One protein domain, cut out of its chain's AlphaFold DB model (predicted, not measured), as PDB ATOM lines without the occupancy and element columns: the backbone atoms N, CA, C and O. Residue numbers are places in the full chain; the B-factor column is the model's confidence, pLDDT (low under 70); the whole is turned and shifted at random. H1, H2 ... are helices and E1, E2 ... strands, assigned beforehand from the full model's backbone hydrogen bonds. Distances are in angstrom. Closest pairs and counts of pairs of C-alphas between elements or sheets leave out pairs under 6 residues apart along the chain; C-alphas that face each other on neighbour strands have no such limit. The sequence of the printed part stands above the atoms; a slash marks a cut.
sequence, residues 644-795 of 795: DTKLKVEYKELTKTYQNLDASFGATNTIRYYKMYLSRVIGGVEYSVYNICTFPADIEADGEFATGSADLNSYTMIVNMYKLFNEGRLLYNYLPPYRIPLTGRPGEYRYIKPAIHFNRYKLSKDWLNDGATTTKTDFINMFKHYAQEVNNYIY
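AT A GLANCE: This is residues 644 to 795 of the 795 residues of an uncharacterized protein of viral metagenome (UniProt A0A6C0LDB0). What is the main picture? A long, strongly twisted sheet of three strands, E1, E2 and E3, has the helix H1 packed along one face, and the longest helix, H4, runs side by side with H1. The short helix H3 is on the sheet's other face, and a small hairpin, E4 and E5, lies away from this sheet. What are the figures? The printed part has 152 residues, mixed in class, with four named helices and five named strands in the order E1 E2 E3 H1 E4 E5 H2 H3 H4; both sheets are antiparallel, the larger in the order E1 - E2 - E3. It is compact, with a radius of gyration of the C-alphas of 16.5 A and spans of 46 by 37 by 32 A.

HOW THE PARTS SIT: How do the first strands pair? E1, residues 647 to 657, E2, residues 670 to 682, and E3, residues 685 to 696, form a meander, each strand the antiparallel neighbour of the one before. N 652 and O 675 are 3.0 A apart and N 676 and O 693 are 2.9 A apart, both within hydrogen-bond range. E2 bends by 57 degrees at residue 678 and E3 by 76 degrees at residue 690. Which helices are on this sheet? H1, residues 714 to 726, runs along the strands over E1 and E2 at a height over the sheet of 9.5 A, with the C-alphas of Val 649 and Tyr 722, the closest of E1 and H1, 6.8 A apart. H3, residues 764 to 767, is on the opposite face, while H2, residues 757 to 760, only grazes the sheet. H4, residues 776 to 794, also only grazes it, and with residues 787 to 794 alone touches H1 at a shallow tilt of 27 degrees, the same way, the closest C-alphas being those of Met 717 and Ala 787, 6.0 A apart. What of the hairpin and the helix backbones? E4, residues 740 to 742, and E5, residues 745 to 750, form a hairpin with N 740 and O 750 2.8 A apart, within hydrogen-bond range, and both are apart from E1, E2 and E3. Every O i to N i+4 pair is within hydrogen-bond range in H1, and 14 of 15 in H4; H2 and H3 are too short for such a pair.

IN THESE COORDINATES: Where does the first strand begin, and how long are the strands? C-alpha 647 of E1 is at (53.205, -119.438, 24.744). From first to last C-alpha E1 measures 32.0 A, E2 34.9 A and E3 27.7 A. Where does the last helix end? C-alpha 794 of H4 is at (41.626, -127.577, 9.233); H4 measures 27.4 A and H1 18.8 A.

THE WHOLE: How large is it? The two C-alphas farthest apart, those of Ala 663 and Gly 683, are 48.9 A apart. Is it unbroken, and which links are long? The printed part has no cut and ends at residue 795, the chain's last. The links E1 to E2, E3 to H1 and H1 to E4 are long. Where is confidence low? The mean pLDDT of the printed part is 88.4, with residues 756, 759, 770 to 772 and 795 under 70.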
ATOM      1  N   ASP A 644      56.099-124.751  24.203       93.62
ATOM      2  CA  ASP A 644      56.183-123.923  25.366       93.62
ATOM      3  C   ASP A 644      54.787-123.628  25.927       93.62
ATOM      4  O   ASP A 644      54.021-122.852  25.361       93.62
ATOM      5  N   THR A 645      54.453-124.226  27.068       92.44
ATOM      6  CA  THR A 645      53.117-124.125  27.693       92.44
ATOM      7  C   THR A 645      52.693-122.702  28.046       92.44
ATOM      8  O   THR A 645      51.500-122.420  28.162       92.44
ATOM      9  N   LYS A 646      53.656-121.788  28.219       94.50
ATOM     10  CA  LYS A 646      53.391-120.369  28.498       94.50
ATOM     11  C   LYS A 646      53.243-119.524  27.220       94.50
ATOM     12  O   LYS A 646      52.931-118.338  27.330       94.50
ATOM     13  N   LEU A 647      53.489-120.085  26.029       96.00
ATOM     14  CA  LEU A 647      53.205-119.438  24.744       96.00
ATOM     15  C   LEU A 647      51.722-119.614  24.409       96.00
ATOM     16  O   LEU A 647      51.196-120.725  24.441       96.00
ATOM     17  N   LYS A 648      51.055-118.522  24.046       95.69
ATOM     18  CA  LYS A 648      49.633-118.507  23.708       95.69
ATOM     19  C   LYS A 648      49.384-117.783  22.395       95.69
ATOM     20  O   LYS A 648      50.181-116.952  21.958       95.69
ATOM     21  N   VAL A 649      48.247-118.093  21.786       95.75
ATOM     22  CA  VAL A 649      47.600-117.225  20.802       95.75
ATOM     23  C   VAL A 649      46.543-116.429  21.547       95.75
ATOM     24  O   VAL A 649      45.722-117.002  22.250       95.75
ATOM     25  N   GLU A 650      46.561-115.118  21.393       95.81
ATOM     26  CA  GLU A 650      45.571-114.214  21.967       95.81
ATOM     27  C   GLU A 650      45.003-113.333  20.859       95.81
ATOM     28  O   GLU A 650      45.590-113.195  19.777       95.81
ATOM     29  N   TYR A 651      43.857-112.716  21.121       95.25
ATOM     30  CA  TYR A 651      43.302-111.710  20.232       95.25
ATOM     31  C   TYR A 651      42.787-110.509  21.010       95.25
ATOM     32  O   TYR A 651      42.433-110.599  22.182       95.25
ATOM     33  N   LYS A 652      42.746-109.363  20.338       95.06
ATOM     34  CA  LYS A 652      42.080-108.169  20.853       95.06
ATOM     35  C   LYS A 652      41.284-107.480  19.767       95.06
ATOM     36  O   LYS A 652      41.690-107.483  18.602       95.06
ATOM     37  N   GLU A 653      40.187-106.860  20.167       95.31
ATOM     38  CA  GLU A 653      39.396-106.019  19.284       95.31
ATOM     39  C   GLU A 653      40.084-104.657  19.092       95.31
ATOM     40  O   GLU A 653      40.663-104.077  20.016       95.31
ATOM     41  N   LEU A 654      40.056-104.161  17.863       94.69
ATOM     42  CA  LEU A 654      40.515-102.843  17.460       94.69
ATOM     43  C   LEU A 654      39.387-102.166  16.698       94.69
ATOM     44  O   LEU A 654      38.803-102.765  15.803       94.69
ATOM     45  N   THR A 655      39.144-100.897  16.987       94.00
ATOM     46  CA  THR A 655      38.192-100.084  16.228       94.00
ATOM     47  C   THR A 655      38.959 -99.060  15.404       94.00
ATOM     48  O   THR A 655      39.856 -98.396  15.928       94.00
ATOM     49  N   LYS A 656      38.629 -98.929  14.116       91.31
ATOM     50  CA  LYS A 656      39.167 -97.871  13.258       91.31
ATOM     51  C   LYS A 656      38.033 -97.122  12.569       91.31
ATOM     52  O   LYS A 656      37.192 -97.728  11.915       91.31
ATOM     53  N   THR A 657      38.068 -95.800  12.694       91.12
ATOM     54  CA  THR A 657      37.212 -94.889  11.933       91.12
ATOM     55  C   THR A 657      37.967 -94.410  10.702       91.12
ATOM     56  O   THR A 657      39.119 -93.982  10.802       91.12
ATOM     57  N   TYR A 658      37.318 -94.508   9.554       88.38
ATOM     58  CA  TYR A 658      37.827 -94.130   8.246       88.38
ATOM     59  C   TYR A 658      37.179 -92.824   7.806       88.38
ATOM     60  O   TYR A 658      35.990 -92.608   8.034       88.38
ATOM     61  N   GLN A 659      37.960 -91.943   7.183       85.69
ATOM     62  CA  GLN A 659      37.421 -90.659   6.723       85.69
ATOM     63  C   GLN A 659      36.738 -90.770   5.364       85.69
ATOM     64  O   GLN A 659      35.717 -90.130   5.140       85.69
ATOM     65  N   ASN A 660      37.296 -91.596   4.481       84.00
ATOM     66  CA  ASN A 660      36.822 -91.766   3.116       84.00
ATOM     67  C   ASN A 660      36.768 -93.264   2.802       84.00
ATOM     68  O   ASN A 660      37.812 -93.880   2.573       84.00
ATOM     69  N   LEU A 661      35.560 -93.827   2.829       86.25
ATOM     70  CA  LEU A 661      35.257 -95.164   2.317       86.25
ATOM     71  C   LEU A 661      34.441 -95.047   1.032       86.25
ATOM     72  O   LEU A 661      33.813 -94.020   0.771       86.25
ATOM     73  N   ASP A 662      34.447 -96.116   0.246       89.81
ATOM     74  CA  ASP A 662      33.579 -96.230  -0.916       89.81
ATOM     75  C   ASP A 662      32.092 -96.103  -0.528       89.81
ATOM     76  O   ASP A 662      31.668 -96.536   0.548       89.81
ATOM     77  N   ALA A 663      31.280 -95.548  -1.433       87.50
ATOM     78  CA  ALA A 663      29.861 -95.292  -1.193       87.50
ATOM     79  C   ALA A 663      29.059 -96.559  -0.835       87.50
ATOM     80  O   ALA A 663      28.034 -96.467  -0.159       87.50
ATOM     81  N   SER A 664      29.526 -97.748  -1.235       89.62
ATOM     82  CA  SER A 664      28.893 -99.030  -0.890       89.62
ATOM     83  C   SER A 664      28.900 -99.369   0.608       89.62
ATOM     84  O   SER A 664      28.145-100.250   1.024       89.62
ATOM     85  N   PHE A 665      29.696 -98.674   1.430       88.69
ATOM     86  CA  PHE A 665      29.660 -98.785   2.895       88.69
ATOM     87  C   PHE A 665      28.557 -97.924   3.543       88.69
ATOM     88  O   PHE A 665      28.305 -98.049   4.741       88.69
ATOM     89  N   GLY A 666      27.860 -97.081   2.773       86.56
ATOM     90  CA  GLY A 666      26.753 -96.264   3.269       86.56
ATOM     91  C   GLY A 666      27.184 -95.299   4.379       86.56
ATOM     92  O   GLY A 666      28.149 -94.557   4.227       86.56
ATOM     93  N   ALA A 667      26.453 -95.299   5.497       85.12
ATOM     94  CA  ALA A 667      26.776 -94.477   6.668       85.12
ATOM     95  C   ALA A 667      27.873 -95.090   7.563       85.12
ATOM     96  O   ALA A 667      28.342 -94.437   8.497       85.12
ATOM     97  N   THR A 668      28.279 -96.336   7.302       84.88
ATOM     98  CA  THR A 668      29.250 -97.058   8.123       84.88
ATOM     99  C   THR A 668      30.660 -96.573   7.810       84.88
ATOM    100  O   THR A 668      31.216 -96.877   6.760       84.88
ATOM    101  N   ASN A 669      31.266 -95.839   8.743       86.81
ATOM    102  CA  ASN A 669      32.648 -95.359   8.641       86.81
ATOM    103  C   ASN A 669      33.571 -95.910   9.739       86.81
ATOM    104  O   ASN A 669      34.776 -95.657   9.720       86.81
ATOM    105  N   THR A 670      33.034 -96.686  10.677       90.50
ATOM    106  CA  THR A 670      33.787 -97.327  11.756       90.50
ATOM    107  C   THR A 670      33.727 -98.838  11.590       90.50
ATOM    108  O   THR A 670      32.646 -99.415  11.574       90.50
ATOM    109  N   ILE A 671      34.895 -99.477  11.484       91.56
ATOM    110  CA  ILE A 671      35.027-100.929  11.315       91.56
ATOM    111  C   ILE A 671      35.821-101.505  12.488       91.56
ATOM    112  O   ILE A 671      36.872-100.966  12.871       91.56
ATOM    113  N   ARG A 672      35.330-102.616  13.046       94.75
ATOM    114  CA  ARG A 672      36.028-103.387  14.078       94.75
ATOM    115  C   ARG A 672      36.863-104.501  13.460       94.75
ATOM    116  O   ARG A 672      36.501-105.104  12.451       94.75
ATOM    117  N   TYR A 673      37.992-104.789  14.093       95.44
ATOM    118  CA  TYR A 673      38.943-105.808  13.677       95.44
ATOM    119  C   TYR A 673      39.391-106.643  14.869       95.44
ATOM    120  O   TYR A 673      39.692-106.102  15.930       95.44
ATOM    121  N   TYR A 674      39.568-107.939  14.663       96.31
ATOM    122  CA  TYR A 674      40.331-108.788  15.563       96.31
ATOM    123  C   TYR A 674      41.796-108.792  15.153       96.31
ATOM    124  O   TYR A 674      42.142-109.166  14.033       96.31
ATOM    125  N   LYS A 675      42.677-108.388  16.069       95.06
ATOM    126  CA  LYS A 675      44.125-108.571  15.946       95.06
ATOM    127  C   LYS A 675      44.526-109.822  16.712       95.06
ATOM    128  O   LYS A 675      44.526-109.786  17.941       95.06
ATOM    129  N   MET A 676      44.923-110.875  16.003       94.69
ATOM    130  CA  MET A 676      45.458-112.101  16.601       94.69
ATOM    131  C   MET A 676      46.983-112.045  16.696       94.69
ATOM    132  O   MET A 676      47.673-111.714  15.728       94.69
ATOM    133  N   TYR A 677      47.536-112.396  17.851       95.06
ATOM    134  CA  TYR A 677      48.969-112.333  18.113       95.06
ATOM    135  C   TYR A 677      49.439-113.478  19.010       95.06
ATOM    136  O   TYR A 677      48.679-114.044  19.785       95.06
ATOM    137  N   LEU A 678      50.720-113.819  18.892       95.75
ATOM    138  CA  LEU A 678      51.406-114.676  19.845       95.75
ATOM    139  C   LEU A 678      51.768-113.870  21.078       95.75
ATOM    140  O   LEU A 678      52.385-112.805  20.956       95.75
ATOM    141  N   SER A 679      51.444-114.405  22.245       96.12
ATOM    142  CA  SER A 679      51.803-113.825  23.525       96.12
ATOM    143  C   SER A 679      52.539-114.819  24.412       96.12
ATOM    144  O   SER A 679      52.429-116.038  24.267       96.12
ATOM    145  N   ARG A 680      53.350-114.282  25.318       95.50
ATOM    146  CA  ARG A 680      54.040-115.053  26.346       95.50
ATOM    147  C   ARG A 680      54.198-114.221  27.606       95.50
ATOM    148  O   ARG A 680      54.692-113.098  27.536       95.50
ATOM    149  N   VAL A 681      53.865-114.798  28.755       94.50
ATOM    150  CA  VAL A 681      54.110-114.165  30.056       94.50
ATOM    151  C   VAL A 681      55.542-114.437  30.519       94.50
ATOM    152  O   VAL A 681      55.955-115.594  30.586       94.50
ATOM    153  N   ILE A 682      56.285-113.376  30.842       94.31
ATOM    154  CA  ILE A 682      57.623-113.434  31.448       94.31
ATOM    155  C   ILE A 682      57.713-112.381  32.553       94.31
ATOM    156  O   ILE A 682      57.361-111.219  32.354       94.31
ATOM    157  N   GLY A 683      58.180-112.770  33.734       90.56
ATOM    158  CA  GLY A 683      58.279-111.902  34.903       90.56
ATOM    159  C   GLY A 683      56.931-111.339  35.367       90.56
ATOM    160  O   GLY A 683      56.895-110.266  35.962       90.56
ATOM    161  N   GLY A 684      55.824-112.023  35.059       89.38
ATOM    162  CA  GLY A 684      54.458-111.551  35.318       89.38
ATOM    163  C   GLY A 684      53.914-110.531  34.308       89.38
ATOM    164  O   GLY A 684      52.803-110.044  34.489       89.38
ATOM    165  N   VAL A 685      54.658-110.220  33.241       91.94
ATOM    166  CA  VAL A 685      54.231-109.310  32.169       91.94
ATOM    167  C   VAL A 685      53.969-110.105  30.895       91.94
ATOM    168  O   VAL A 685      54.787-110.931  30.493       91.94
ATOM    169  N   GLU A 686      52.833-109.857  30.246       93.50
ATOM    170  CA  GLU A 686      52.522-110.441  28.943       93.50
ATOM    171  C   GLU A 686      53.227-109.676  27.815       93.50
ATOM    172  O   GLU A 686      53.025-108.477  27.622       93.50
ATOM    173  N   TYR A 687      54.042-110.383  27.034       93.19
ATOM    174  CA  TYR A 687      54.733-109.842  25.870       93.19
ATOM    175  C   TYR A 687      54.085-110.333  24.580       93.19
ATOM    176  O   TYR A 687      53.966-111.536  24.351       93.19
ATOM    177  N   SER A 688      53.733-109.397  23.694       93.00
ATOM    178  CA  SER A 688      53.333-109.703  22.316       93.00
ATOM    179  C   SER A 688      54.569-110.070  21.493       93.00
ATOM    180  O   SER A 688      55.311-109.193  21.052       93.00
ATOM    181  N   VAL A 689      54.759-111.360  21.238       93.38
ATOM    182  CA  VAL A 689      55.894-111.917  20.489       93.38
ATOM    183  C   VAL A 689      55.779-111.634  18.991       93.38
ATOM    184  O   VAL A 689      56.753-111.245  18.347       93.38
ATOM    185  N   TYR A 690      54.597-111.851  18.411       92.38
ATOM    186  CA  TYR A 690      54.390-111.721  16.969       92.38
ATOM    187  C   TYR A 690      52.928-111.446  16.637       92.38
ATOM    188  O   TYR A 690      52.039-112.134  17.119       92.38
ATOM    189  N   ASN A 691      52.678-110.473  15.765       92.62
ATOM    190  CA  ASN A 691      51.346-110.231  15.227       92.62
ATOM    191  C   ASN A 691      51.072-111.198  14.069       92.62
ATOM    192  O   ASN A 691      51.732-111.103  13.029       92.62
ATOM    193  N   ILE A 692      50.128-112.119  14.264       92.94
ATOM    194  CA  ILE A 692      49.824-113.192  13.313       92.94
ATOM    195  C   ILE A 692      49.056-112.618  12.127       92.94
ATOM    196  O   ILE A 692      49.507-112.735  10.987       92.94
ATOM    197  N   CYS A 693      47.928-111.973  12.418       92.25
ATOM    198  CA  CYS A 693      47.061-111.324  11.447       92.25
ATOM    199  C   CYS A 693      46.125-110.328  12.144       92.25
ATOM    200  O   CYS A 693      45.970-110.304  13.366       92.25
ATOM    201  N   THR A 694      45.487-109.489  11.346       93.19
ATOM    202  CA  THR A 694      44.332-108.684  11.730       93.19
ATOM    203  C   THR A 694      43.245-108.936  10.699       93.19
ATOM    204  O   THR A 694      43.573-109.001   9.521       93.19
ATOM    205  N   PHE A 695      41.989-109.102  11.105       93.88
ATOM    206  CA  PHE A 695      40.860-109.310  10.190       93.88
ATOM    207  C   PHE A 695      39.571-108.691  10.745       93.88
ATOM    208  O   PHE A 695      39.509-108.423  11.944       93.88
ATOM    209  N   PRO A 696      38.568-108.402   9.901       94.25
ATOM    210  CA  PRO A 696      37.323-107.765  10.326       94.25
ATOM    211  C   PRO A 696      36.580-108.595  11.381       94.25
ATOM    212  O   PRO A 696      36.525-109.819  11.275       94.25
ATOM    213  N   ALA A 697      36.027-107.942  12.400       94.75
ATOM    214  CA  ALA A 697      35.375-108.615  13.526       94.75
ATOM    215  C   ALA A 697      33.892-108.929  13.288       94.75
ATOM    216  O   ALA A 697      33.378-109.871  13.879       94.75
ATOM    217  N   ASP A 698      33.255-108.168  12.397       92.50
ATOM    218  CA  ASP A 698      31.798-108.115  12.232       92.50
ATOM    219  C   ASP A 698      31.319-108.809  10.949       92.50
ATOM    220  O   ASP A 698      30.348-108.376  10.333       92.50
ATOM    221  N   ILE A 699      32.043-109.838  10.490       94.06
ATOM    222  CA  ILE A 699      31.616-110.632   9.336       94.06
ATOM    223  C   ILE A 699      30.816-111.828   9.829       94.06
ATOM    224  O   ILE A 699      31.367-112.708  10.491       94.06
ATOM    225  N   GLU A 700      29.547-111.881   9.440       93.25
ATOM    226  CA  GLU A 700      28.573-112.861   9.921       93.25
ATOM    227  C   GLU A 700      28.062-113.778   8.797       93.25
ATOM    228  O   GLU A 700      28.388-113.614   7.615       93.25
ATOM    229  N   ALA A 701      27.272-114.791   9.160       90.00
ATOM    230  CA  ALA A 701      26.626-115.664   8.180       90.00
ATOM    231  C   ALA A 701      25.519-114.926   7.402       90.00
ATOM    232  O   ALA A 701      25.377-115.132   6.196       90.00
ATOM    233  N   ASP A 702      24.780-114.046   8.077       87.56
ATOM    234  CA  ASP A 702      23.700-113.209   7.556       87.56
ATOM    235  C   ASP A 702      23.854-111.737   8.001       87.56
ATOM    236  O   ASP A 702      24.784-111.374   8.719       87.56
ATOM    237  N   GLY A 703      23.002-110.844   7.485       86.94
ATOM    238  CA  GLY A 703      23.043-109.411   7.803       86.94
ATOM    239  C   GLY A 703      23.837-108.535   6.824       86.94
ATOM    240  O   GLY A 703      23.983-108.845   5.642       86.94
ATOM    241  N   GLU A 704      24.290-107.373   7.304       84.31
ATOM    242  CA  GLU A 704      24.848-106.310   6.455       84.31
ATOM    243  C   GLU A 704      26.252-106.634   5.917       84.31
ATOM    244  O   GLU A 704      26.553-106.337   4.756       84.31
ATOM    245  N   PHE A 705      27.097-107.251   6.744       89.31
ATOM    246  CA  PHE A 705      28.439-107.721   6.401       89.31
ATOM    247  C   PHE A 705      28.467-109.254   6.390       89.31
ATOM    248  O   PHE A 705      29.158-109.894   7.177       89.31
ATOM    249  N   ALA A 706      27.671-109.851   5.504       90.75
ATOM    250  CA  ALA A 706      27.431-111.288   5.503       90.75
ATOM    251  C   ALA A 706      28.221-112.041   4.433       90.75
ATOM    252  O   ALA A 706      28.327-111.604   3.282       90.75
ATOM    253  N   THR A 707      28.693-113.240   4.769       90.44
ATOM    254  CA  THR A 707      29.260-114.155   3.772       90.44
ATOM    255  C   THR A 707      28.237-115.086   3.139       90.44
ATOM    256  O   THR A 707      28.488-115.576   2.034       90.44
ATOM    257  N   GLY A 708      27.100-115.314   3.794       87.25
ATOM    258  CA  GLY A 708      26.138-116.347   3.417       87.25
ATOM    259  C   GLY A 708      26.531-117.752   3.887       87.25
ATOM    260  O   GLY A 708      25.933-118.718   3.423       87.25
ATOM    261  N   SER A 709      27.542-117.899   4.756       86.50
ATOM    262  CA  SER A 709      27.978-119.198   5.289       86.50
ATOM    263  C   SER A 709      28.384-119.111   6.761       86.50
ATOM    264  O   SER A 709      29.221-118.292   7.141       86.50
ATOM    265  N   ALA A 710      27.852-120.020   7.584       86.19
ATOM    266  CA  ALA A 710      28.242-120.171   8.988       86.19
ATOM    267  C   ALA A 710      29.701-120.642   9.164       86.19
ATOM    268  O   ALA A 710      30.310-120.411  10.209       86.19
ATOM    269  N   ASP A 711      30.296-121.242   8.133       84.00
ATOM    270  CA  ASP A 711      31.695-121.681   8.158       84.00
ATOM    271  C   ASP A 711      32.679-120.561   7.785       84.00
ATOM    272  O   ASP A 711      33.891-120.710   7.956       84.00
ATOM    273  N   LEU A 712      32.174-119.435   7.268       90.25
ATOM    274  CA  LEU A 712      32.959-118.300   6.782       90.25
ATOM    275  C   LEU A 712      32.551-117.017   7.514       90.25
ATOM    276  O   LEU A 712      32.156-116.040   6.888       90.25
ATOM    277  N   ASN A 713      32.646-117.011   8.840       94.00
ATOM    278  CA  ASN A 713      32.429-115.822   9.669       94.00
ATOM    279  C   ASN A 713      33.652-115.541  10.563       94.00
ATOM    280  O   ASN A 713      34.560-116.376  10.690       94.00
ATOM    281  N   SER A 714      33.696-114.353  11.167       94.38
ATOM    282  CA  SER A 714      34.838-113.897  11.972       94.38
ATOM    283  C   SER A 714      35.089-114.770  13.202       94.38
ATOM    284  O   SER A 714      36.247-115.048  13.527       94.38
ATOM    285  N   TYR A 715      34.036-115.259  13.861       93.12
ATOM    286  CA  TYR A 715      34.160-116.135  15.028       93.12
ATOM    287  C   TYR A 715      34.757-117.503  14.663       93.12
ATOM    288  O   TYR A 715      35.714-117.957  15.293       93.12
ATOM    289  N   THR A 716      34.262-118.133  13.597       92.31
ATOM    290  CA  THR A 716      34.774-119.408  13.076       92.31
ATOM    291  C   THR A 716      36.254-119.292  12.707       92.31
ATOM    292  O   THR A 716      37.041-120.192  13.010       92.31
ATOM    293  N   MET A 717      36.679-118.155  12.141       92.00
ATOM    294  CA  MET A 717      38.092-117.892  11.851       92.00
ATOM    295  C   MET A 717      38.957-117.870  13.125       92.00
ATOM    296  O   MET A 717      40.024-118.489  13.135       92.00
ATOM    297  N   ILE A 718      38.499-117.235  14.213       93.88
ATOM    298  CA  ILE A 718      39.189-117.262  15.518       93.88
ATOM    299  C   ILE A 718      39.339-118.705  16.014       93.88
ATOM    300  O   ILE A 718      40.446-119.138  16.346       93.88
ATOM    301  N   VAL A 719      38.239-119.462  16.042       94.38
ATOM    302  CA  VAL A 719      38.215-120.850  16.533       94.38
ATOM    303  C   VAL A 719      39.185-121.730  15.743       94.38
ATOM    304  O   VAL A 719      39.965-122.486  16.329       94.38
ATOM    305  N   ASN A 720      39.205-121.594  14.417       90.94
ATOM    306  CA  ASN A 720      40.098-122.366  13.557       90.94
ATOM    307  C   ASN A 720      41.573-121.990  13.757       90.94
ATOM    308  O   ASN A 720      42.437-122.869  13.763       90.94
ATOM    309  N   MET A 721      41.883-120.720  14.010       91.00
ATOM    310  CA  MET A 721      43.245-120.290  14.344       91.00
ATOM    311  C   MET A 721      43.733-120.878  15.675       91.00
ATOM    312  O   MET A 721      44.859-121.382  15.746       91.00
ATOM    313  N   TYR A 722      42.882-120.887  16.706       93.00
ATOM    314  CA  TYR A 722      43.177-121.568  17.972       93.00
ATOM    315  C   TYR A 722      43.401-123.064  17.776       93.00
ATOM    316  O   TYR A 722      44.352-123.631  18.318       93.00
ATOM    317  N   LYS A 723      42.566-123.705  16.958       89.31
ATOM    318  CA  LYS A 723      42.696-125.123  16.629       89.31
ATOM    319  C   LYS A 723      44.033-125.434  15.952       89.31
ATOM    320  O   LYS A 723      44.743-126.321  16.416       89.31
ATOM    321  N   LEU A 724      44.437-124.660  14.937       88.25
ATOM    322  CA  LEU A 724      45.744-124.825  14.284       88.25
ATOM    323  C   LEU A 724      46.915-124.680  15.265       88.25
ATOM    324  O   LEU A 724      47.911-125.396  15.135       88.25
ATOM    325  N   PHE A 725      46.829-123.750  16.220       90.56
ATOM    326  CA  PHE A 725      47.863-123.561  17.239       90.56
ATOM    327  C   PHE A 725      47.946-124.760  18.186       90.56
ATOM    328  O   PHE A 725      49.015-125.352  18.327       90.56
ATOM    329  N   ASN A 726      46.814-125.172  18.758       86.31
ATOM    330  CA  ASN A 726      46.747-126.282  19.710       86.31
ATOM    331  C   ASN A 726      47.167-127.620  19.077       86.31
ATOM    332  O   ASN A 726      47.825-128.434  19.721       86.31
ATOM    333  N   GLU A 727      46.864-127.828  17.793       82.00
ATOM    334  CA  GLU A 727      47.288-129.010  17.029       82.00
ATOM    335  C   GLU A 727      48.770-128.958  16.595       82.00
ATOM    336  O   GLU A 727      49.291-129.914  16.018       82.00
ATOM    337  N   GLY A 728      49.493-127.860  16.846       84.81
ATOM    338  CA  GLY A 728      50.895-127.734  16.447       84.81
ATOM    339  C   GLY A 728      51.098-127.529  14.944       84.81
ATOM    340  O   GLY A 728      52.158-127.879  14.410       84.81
ATOM    341  N   ARG A 729      50.095-126.978  14.249       85.44
ATOM    342  CA  ARG A 729      50.041-126.799  12.785       85.44
ATOM    343  C   ARG A 729      50.142-125.334  12.337       85.44
ATOM    344  O   ARG A 729      50.422-125.087  11.167       85.44
ATOM    345  N   LEU A 730      50.000-124.376  13.257       89.19
ATOM    346  CA  LEU A 730      50.090-122.937  12.982       89.19
ATOM    347  C   LEU A 730      51.524-122.396  12.866       89.19
ATOM    348  O   LEU A 730      51.826-121.691  11.907       89.19
ATOM    349  N   LEU A 731      52.404-122.666  13.832       90.81
ATOM    350  CA  LEU A 731      53.766-122.118  13.901       90.81
ATOM    351  C   LEU A 731      54.821-123.059  13.314       90.81
ATOM    352  O   LEU A 731      54.657-124.278  13.304       90.81
ATOM    353  N   TYR A 732      55.928-122.477  12.845       88.06
ATOM    354  CA  TYR A 732      57.132-123.231  12.485       88.06
ATOM    355  C   TYR A 732      57.887-123.716  13.723       88.06
ATOM    356  O   TYR A 732      58.315-124.866  13.755       88.06
ATOM    357  N   ASN A 733      58.052-122.842  14.720       89.38
ATOM    358  CA  ASN A 733      58.712-123.159  15.979       89.38
ATOM    359  C   ASN A 733      57.816-122.736  17.148       89.38
ATOM    360  O   ASN A 733      57.410-121.577  17.226       89.38
ATOM    361  N   TYR A 734      57.526-123.679  18.040       91.31
ATOM    362  CA  TYR A 734      56.738-123.463  19.261       91.31
ATOM    363  C   TYR A 734      57.622-123.236  20.489       91.31
ATOM    364  O   TYR A 734      57.137-123.124  21.609       91.31
ATOM    365  N   LEU A 735      58.929-123.137  20.258       91.88
ATOM    366  CA  LEU A 735      59.936-122.818  21.250       91.88
ATOM    367  C   LEU A 735      60.616-121.489  20.933       91.88
ATOM    368  O   LEU A 735      60.656-121.087  19.769       91.88
ATOM    369  N   PRO A 736      61.214-120.822  21.932       90.69
ATOM    370  CA  PRO A 736      62.058-119.660  21.695       90.69
ATOM    371  C   PRO A 736      63.277-120.026  20.817       90.69
ATOM    372  O   PRO A 736      63.972-121.011  21.096       90.69
ATOM    373  N   PRO A 737      63.570-119.254  19.751       88.88
ATOM    374  CA  PRO A 737      62.838-118.124  19.222       88.88
ATOM    375  C   PRO A 737      61.721-118.691  18.353       88.88
ATOM    376  O   PRO A 737      61.978-119.540  17.501       88.88
ATOM    377  N   TYR A 738      60.487-118.233  18.557       92.44
ATOM    378  CA  TYR A 738      59.260-118.770  17.940       92.44
ATOM    379  C   TYR A 738      59.151-118.499  16.419       92.44
ATOM    380  O   TYR A 738      58.079-118.250  15.870       92.44
ATOM    381  N   ARG A 739      60.296-118.459  15.734       90.25
ATOM    382  CA  ARG A 739      60.527-118.107  14.339       90.25
ATOM    383  C   ARG A 739      61.737-118.860  13.794       90.25
ATOM    384  O   ARG A 739      62.650-119.210  14.536       90.25
ATOM    385  N   ILE A 740      61.791-118.995  12.477       89.44
ATOM    386  CA  ILE A 740      62.936-119.549  11.751       89.44
ATOM    387  C   ILE A 740      63.496-118.516  10.763       89.44
ATOM    388  O   ILE A 740      62.713-117.767  10.170       89.44
ATOM    389  N   PRO A 741      64.826-118.426  10.588       87.25
ATOM    390  CA  PRO A 741      65.428-117.557   9.581       87.25
ATOM    391  C   PRO A 741      65.131-118.068   8.170       87.25
ATOM    392  O   PRO A 741      65.015-119.274   7.942       87.25
ATOM    393  N   LEU A 742      65.023-117.150   7.211       85.38
ATOM    394  CA  LEU A 742      64.822-117.494   5.810       85.38
ATOM    395  C   LEU A 742      66.145-117.723   5.081       85.38
ATOM    396  O   LEU A 742      66.998-116.838   5.011       85.38
ATOM    397  N   THR A 743      66.300-118.911   4.493       84.44
ATOM    398  CA  THR A 743      67.483-119.268   3.702       84.44
ATOM    399  C   THR A 743      67.693-118.268   2.566       84.44
ATOM    400  O   THR A 743      66.784-118.016   1.776       84.44
ATOM    401  N   GLY A 744      68.895-117.691   2.487       85.38
ATOM    402  CA  GLY A 744      69.260-116.710   1.460       85.38
ATOM    403  C   GLY A 744      68.742-115.287   1.701       85.38
ATOM    404  O   GLY A 744      68.973-114.428   0.855       85.38
ATOM    405  N   ARG A 745      68.069-115.010   2.831       84.00
ATOM    406  CA  ARG A 745      67.542-113.675   3.173       84.00
ATOM    407  C   ARG A 745      67.901-113.275   4.611       84.00
ATOM    408  O   ARG A 745      67.112-113.495   5.532       84.00
ATOM    409  N   PRO A 746      69.103-112.713   4.831       82.81
ATOM    410  CA  PRO A 746      69.535-112.277   6.155       82.81
ATOM    411  C   PRO A 746      68.546-111.284   6.779       82.81
ATOM    412  O   PRO A 746      68.159-110.309   6.144       82.81
ATOM    413  N   GLY A 747      68.139-111.528   8.026       81.00
ATOM    414  CA  GLY A 747      67.214-110.658   8.765       81.00
ATOM    415  C   GLY A 747      65.723-110.889   8.485       81.00
ATOM    416  O   GLY A 747      64.890-110.326   9.195       81.00
ATOM    417  N   GLU A 748      65.363-111.742   7.522       85.69
ATOM    418  CA  GLU A 748      63.973-112.153   7.307       85.69
ATOM    419  C   GLU A 748      63.660-113.463   8.046       85.69
ATOM    420  O   GLU A 748      64.435-114.422   8.025       85.69
ATOM    421  N   TYR A 749      62.487-113.523   8.682       87.81
ATOM    422  CA  TYR A 749      62.056-114.664   9.491       87.81
ATOM    423  C   TYR A 749      60.636-115.104   9.137       87.81
ATOM    424  O   TYR A 749      59.785-114.282   8.793       87.81
ATOM    425  N   ARG A 750      60.349-116.399   9.302       87.88
ATOM    426  CA  ARG A 750      58.984-116.949   9.281       87.88
ATOM    427  C   ARG A 750      58.575-117.431  10.662       87.88
ATOM    428  O   ARG A 750      59.340-118.112  11.334       87.88
ATOM    429  N   TYR A 751      57.346-117.108  11.040       90.25
ATOM    430  CA  TYR A 751      56.742-117.506  12.314       90.25
ATOM    431  C   TYR A 751      55.686-118.589  12.102       90.25
ATOM    432  O   TYR A 751      55.695-119.613  12.776       90.25
ATOM    433  N   ILE A 752      54.810-118.388  11.115       89.69
ATOM    434  CA  ILE A 752      53.713-119.304  10.810       89.69
ATOM    435  C   ILE A 752      54.096-120.289   9.705       89.69
ATOM    436  O   ILE A 752      54.723-119.888   8.726       89.69
ATOM    437  N   LYS A 753      53.708-121.554   9.868       86.44
ATOM    438  CA  LYS A 753      53.949-122.673   8.947       86.44
ATOM    439  C   LYS A 753      53.091-122.617   7.673       86.44
ATOM    440  O   LYS A 753      53.638-122.914   6.609       86.44
ATOM    441  N   PRO A 754      51.791-122.265   7.731       77.25
ATOM    442  CA  PRO A 754      50.955-122.236   6.538       77.25
ATOM    443  C   PRO A 754      51.397-121.159   5.543       77.25
ATOM    444  O   PRO A 754      51.725-120.034   5.928       77.25
ATOM    445  N   ALA A 755      51.335-121.477   4.249       70.38
ATOM    446  CA  ALA A 755      51.548-120.526   3.157       70.38
ATOM    447  C   ALA A 755      50.266-119.731   2.842       70.38
ATOM    448  O   ALA A 755      49.936-119.512   1.682       70.38
ATOM    449  N   ILE A 756      49.530-119.333   3.881       67.81
ATOM    450  CA  ILE A 756      48.267-118.596   3.762       67.81
ATOM    451  C   ILE A 756      48.588-117.112   3.570       67.81
ATOM    452  O   ILE A 756      49.451-116.553   4.259       67.81
ATOM    453  N   HIS A 757      47.862-116.455   2.676       78.19
ATOM    454  CA  HIS A 757      48.082-115.057   2.319       78.19
ATOM    455  C   HIS A 757      47.620-114.068   3.403       78.19
ATOM    456  O   HIS A 757      48.103-112.935   3.438       78.19
ATOM    457  N   PHE A 758      46.765-114.494   4.338       73.12
ATOM    458  CA  PHE A 758      46.282-113.675   5.461       73.12
ATOM    459  C   PHE A 758      47.398-113.092   6.345       73.12
ATOM    460  O   PHE A 758      47.225-112.048   6.966       73.12
ATOM    461  N   ASN A 759      48.579-113.714   6.379       69.75
ATOM    462  CA  ASN A 759      49.719-113.240   7.168       69.75
ATOM    463  C   ASN A 759      50.352-111.947   6.628       69.75
ATOM    464  O   ASN A 759      51.220-111.359   7.282       69.75
ATOM    465  N   ARG A 760      49.914-111.521   5.437       77.31
ATOM    466  CA  ARG A 760      50.221-110.224   4.834       77.31
ATOM    467  C   ARG A 760      49.335-109.109   5.395       77.31
ATOM    468  O   ARG A 760      49.732-107.957   5.302       77.31
ATOM    469  N   TYR A 761      48.208-109.449   6.023       86.56
ATOM    470  CA  TYR A 761      47.258-108.512   6.621       86.56
ATOM    471  C   TYR A 761      47.505-108.416   8.119       86.56
ATOM    472  O   TYR A 761      46.802-109.005   8.941       86.56
ATOM    473  N   LYS A 762      48.566-107.707   8.493       87.44
ATOM    474  CA  LYS A 762      48.955-107.541   9.899       87.44
ATOM    475  C   LYS A 762      48.261-106.353  10.544       87.44
ATOM    476  O   LYS A 762      48.265-106.246  11.764       87.44
ATOM    477  N   LEU A 763      47.726-105.434   9.757       89.50
ATOM    478  CA  LEU A 763      47.155-104.180  10.219       89.50
ATOM    479  C   LEU A 763      45.799-103.960   9.544       89.50
ATOM    480  O   LEU A 763      45.576-104.389   8.416       89.50
ATOM    481  N   SER A 764      44.905-103.218  10.198       88.25
ATOM    482  CA  SER A 764      43.609-102.839   9.607       88.25
ATOM    483  C   SER A 764      43.764-102.081   8.285       88.25
ATOM    484  O   SER A 764      42.949-102.234   7.381       88.25
ATOM    485  N   LYS A 765      44.858-101.319   8.135       87.00
ATOM    486  CA  LYS A 765      45.179-100.603   6.894       87.00
ATOM    487  C   LYS A 765      45.471-101.505   5.691       87.00
ATOM    488  O   LYS A 765      45.422-101.024   4.565       87.00
ATOM    489  N   ASP A 766      45.808-102.770   5.937       87.38
ATOM    490  CA  ASP A 766      46.069-103.738   4.874       87.38
ATOM    491  C   ASP A 766      44.746-104.193   4.233       87.38
ATOM    492  O   ASP A 766      44.740-104.596   3.078       87.38
ATOM    493  N   TRP A 767      43.626-104.075   4.961       87.81
ATOM    494  CA  TRP A 767      42.276-104.355   4.461       87.81
ATOM    495  C   TRP A 767      41.628-103.148   3.787       87.81
ATOM    496  O   TRP A 767      41.053-103.282   2.715       87.81
ATOM    497  N   LEU A 768      41.689-101.985   4.440       87.12
ATOM    498  CA  LEU A 768      41.103-100.727   3.974       87.12
ATOM    499  C   LEU A 768      42.051 -99.582   4.332       87.12
ATOM    500  O   LEU A 768      42.501 -99.503   5.477       87.12
ATOM    501  N   ASN A 769      42.328 -98.665   3.404       77.50
ATOM    502  CA  ASN A 769      43.113 -97.453   3.654       77.50
ATOM    503  C   ASN A 769      42.262 -96.184   3.448       77.50
ATOM    504  O   ASN A 769      41.201 -96.235   2.832       77.50
ATOM    505  N   ASP A 770      42.698 -95.055   4.017       63.78
ATOM    506  CA  ASP A 770      42.005 -93.775   3.846       63.78
ATOM    507  C   ASP A 770      42.189 -93.313   2.388       63.78
ATOM    508  O   ASP A 770      43.277 -92.880   2.008       63.78
ATOM    509  N   GLY A 771      41.147 -93.485   1.565       61.84
ATOM    510  CA  GLY A 771      41.195 -93.297   0.107       61.84
ATOM    511  C   GLY A 771      41.076 -94.582  -0.730       61.84
ATOM    512  O   GLY A 771      41.259 -94.518  -1.947       61.84
ATOM    513  N   ALA A 772      40.782 -95.733  -0.117       62.78
ATOM    514  CA  ALA A 772      40.568 -96.995  -0.826       62.78
ATOM    515  C   ALA A 772      39.316 -96.942  -1.716       62.78
ATOM    516  O   ALA A 772      38.234 -96.595  -1.253       62.78
ATOM    517  N   THR A 773      39.438 -97.404  -2.965       73.00
ATOM    518  CA  THR A 773      38.298 -97.690  -3.859       73.00
ATOM    519  C   THR A 773      37.705 -99.086  -3.628       73.00
ATOM    520  O   THR A 773      36.925 -99.570  -4.444       73.00
ATOM    521  N   THR A 774      38.137 -99.790  -2.580       86.94
ATOM    522  CA  THR A 774      37.652-101.132  -2.247       86.94
ATOM    523  C   THR A 774      36.181-101.046  -1.871       86.94
ATOM    524  O   THR A 774      35.835-100.362  -0.910       86.94
ATOM    525  N   THR A 775      35.319-101.744  -2.609       90.62
ATOM    526  CA  THR A 775      33.883-101.781  -2.307       90.62
ATOM    527  C   THR A 775      33.594-102.688  -1.107       90.62
ATOM    528  O   THR A 775      34.402-103.552  -0.750       90.62
ATOM    529  N   LYS A 776      32.412-102.553  -0.491       91.06
ATOM    530  CA  LYS A 776      31.960-103.442   0.593       91.06
ATOM    531  C   LYS A 776      31.955-104.909   0.155       91.06
ATOM    532  O   LYS A 776      32.359-105.788   0.915       91.06
ATOM    533  N   THR A 777      31.544-105.168  -1.084       90.88
ATOM    534  CA  THR A 777      31.541-106.512  -1.675       90.88
ATOM    535  C   THR A 777      32.956-107.069  -1.809       90.88
ATOM    536  O   THR A 777      33.191-108.216  -1.429       90.88
ATOM    537  N   ASP A 778      33.912-106.267  -2.286       91.12
ATOM    538  CA  ASP A 778      35.313-106.692  -2.403       91.12
ATOM    539  C   ASP A 778      35.915-106.998  -1.032       91.12
ATOM    540  O   ASP A 778      36.553-108.032  -0.854       91.12
ATOM    541  N   PHE A 779      35.638-106.154  -0.038       91.88
ATOM    542  CA  PHE A 779      36.066-106.353   1.345       91.88
ATOM    543  C   PHE A 779      35.551-107.678   1.938       91.88
ATOM    544  O   PHE A 779      36.330-108.451   2.503       91.88
ATOM    545  N   ILE A 780      34.263-107.990   1.750       93.31
ATOM    546  CA  ILE A 780      33.668-109.265   2.188       93.31
ATOM    547  C   ILE A 780      34.274-110.447   1.416       93.31
ATOM    548  O   ILE A 780      34.588-111.479   2.009       93.31
ATOM    549  N   ASN A 781      34.478-110.318   0.104       92.00
ATOM    550  CA  ASN A 781      35.061-111.381  -0.718       92.00
ATOM    551  C   ASN A 781      36.525-111.664  -0.361       92.00
ATOM    552  O   ASN A 781      36.933-112.826  -0.326       92.00
ATOM    553  N   MET A 782      37.301-110.631  -0.030       91.19
ATOM    554  CA  MET A 782      38.651-110.785   0.513       91.19
ATOM    555  C   MET A 782      38.628-111.574   1.822       91.19
ATOM    556  O   MET A 782      39.419-112.502   1.992       91.19
ATOM    557  N   PHE A 783      37.692-111.263   2.725       93.00
ATOM    558  CA  PHE A 783      37.535-112.027   3.962       93.00
ATOM    559  C   PHE A 783      37.188-113.492   3.687       93.00
ATOM    560  O   PHE A 783      37.874-114.378   4.196       93.00
ATOM    561  N   LYS A 784      36.189-113.756   2.830       92.81
ATOM    562  CA  LYS A 784      35.804-115.118   2.420       92.81
ATOM    563  C   LYS A 784      36.998-115.914   1.917       92.81
ATOM    564  O   LYS A 784      37.175-117.059   2.318       92.81
ATOM    565  N   HIS A 785      37.817-115.307   1.061       90.56
ATOM    566  CA  HIS A 785      39.002-115.951   0.509       90.56
ATOM    567  C   HIS A 785      39.966-116.403   1.616       90.56
ATOM    568  O   HIS A 785      40.346-117.571   1.645       90.56
ATOM    569  N   TYR A 786      40.301-115.531   2.572       88.56
ATOM    570  CA  TYR A 786      41.226-115.884   3.656       88.56
ATOM    571  C   TYR A 786      40.631-116.846   4.685       88.56
ATOM    572  O   TYR A 786      41.330-117.753   5.139       88.56
ATOM    573  N   ALA A 787      39.351-116.694   5.027       90.19
ATOM    574  CA  ALA A 787      38.648-117.644   5.883       90.19
ATOM    575  C   ALA A 787      38.634-119.044   5.246       90.19
ATOM    576  O   ALA A 787      38.924-120.036   5.917       90.19
ATOM    577  N   GLN A 788      38.413-119.126   3.929       88.62
ATOM    578  CA  GLN A 788      38.474-120.383   3.191       88.62
ATOM    579  C   GLN A 788      39.888-120.977   3.175       88.62
ATOM    580  O   GLN A 788      40.031-122.183   3.368       88.62
ATOM    581  N   GLU A 789      40.936-120.163   2.981       87.75
ATOM    582  CA  GLU A 789      42.313-120.662   3.066       87.75
ATOM    583  C   GLU A 789      42.578-121.302   4.437       87.75
ATOM    584  O   GLU A 789      43.086-122.416   4.477       87.75
ATOM    585  N   VAL A 790      42.186-120.662   5.548       86.56
ATOM    586  CA  VAL A 790      42.334-121.227   6.907       86.56
ATOM    587  C   VAL A 790      41.541-122.529   7.061       86.56
ATOM    588  O   VAL A 790      42.082-123.510   7.576       86.56
ATOM    589  N   ASN A 791      40.297-122.573   6.579       85.31
ATOM    590  CA  ASN A 791      39.452-123.769   6.645       85.31
ATOM    591  C   ASN A 791      40.076-124.959   5.902       85.31
ATOM    592  O   ASN A 791      40.058-126.068   6.431       85.31
ATOM    593  N   ASN A 792      40.715-124.728   4.750       82.94
ATOM    594  CA  ASN A 792      41.421-125.765   3.981       82.94
ATOM    595  C   ASN A 792      42.647-126.348   4.710       82.94
ATOM    596  O   ASN A 792      43.185-127.369   4.293       82.94
ATOM    597  N   TYR A 793      43.146-125.691   5.763       78.00
ATOM    598  CA  TYR A 793      44.175-126.270   6.630       78.00
ATOM    599  C   TYR A 793      43.573-127.027   7.817       78.00
ATOM    600  O   TYR A 793      44.278-127.815   8.440       78.00
ATOM    601  N   ILE A 794      42.300-126.832   8.160       74.12
ATOM    602  CA  ILE A 794      41.626-127.577   9.233       74.12
ATOM    603  C   ILE A 794      41.049-128.902   8.733       74.12
ATOM    604  O   ILE A 794      41.175-129.925   9.421       74.12
ATOM    605  N   TYR A 795      40.391-128.852   7.580       60.09
ATOM    606  CA  TYR A 795      39.696-129.959   6.931       60.09
ATOM    607  C   TYR A 795      40.532-130.483   5.775       60.09
ATOM    608  O   TYR A 795      40.611-131.727   5.669       60.09
TER     609      TYR A 795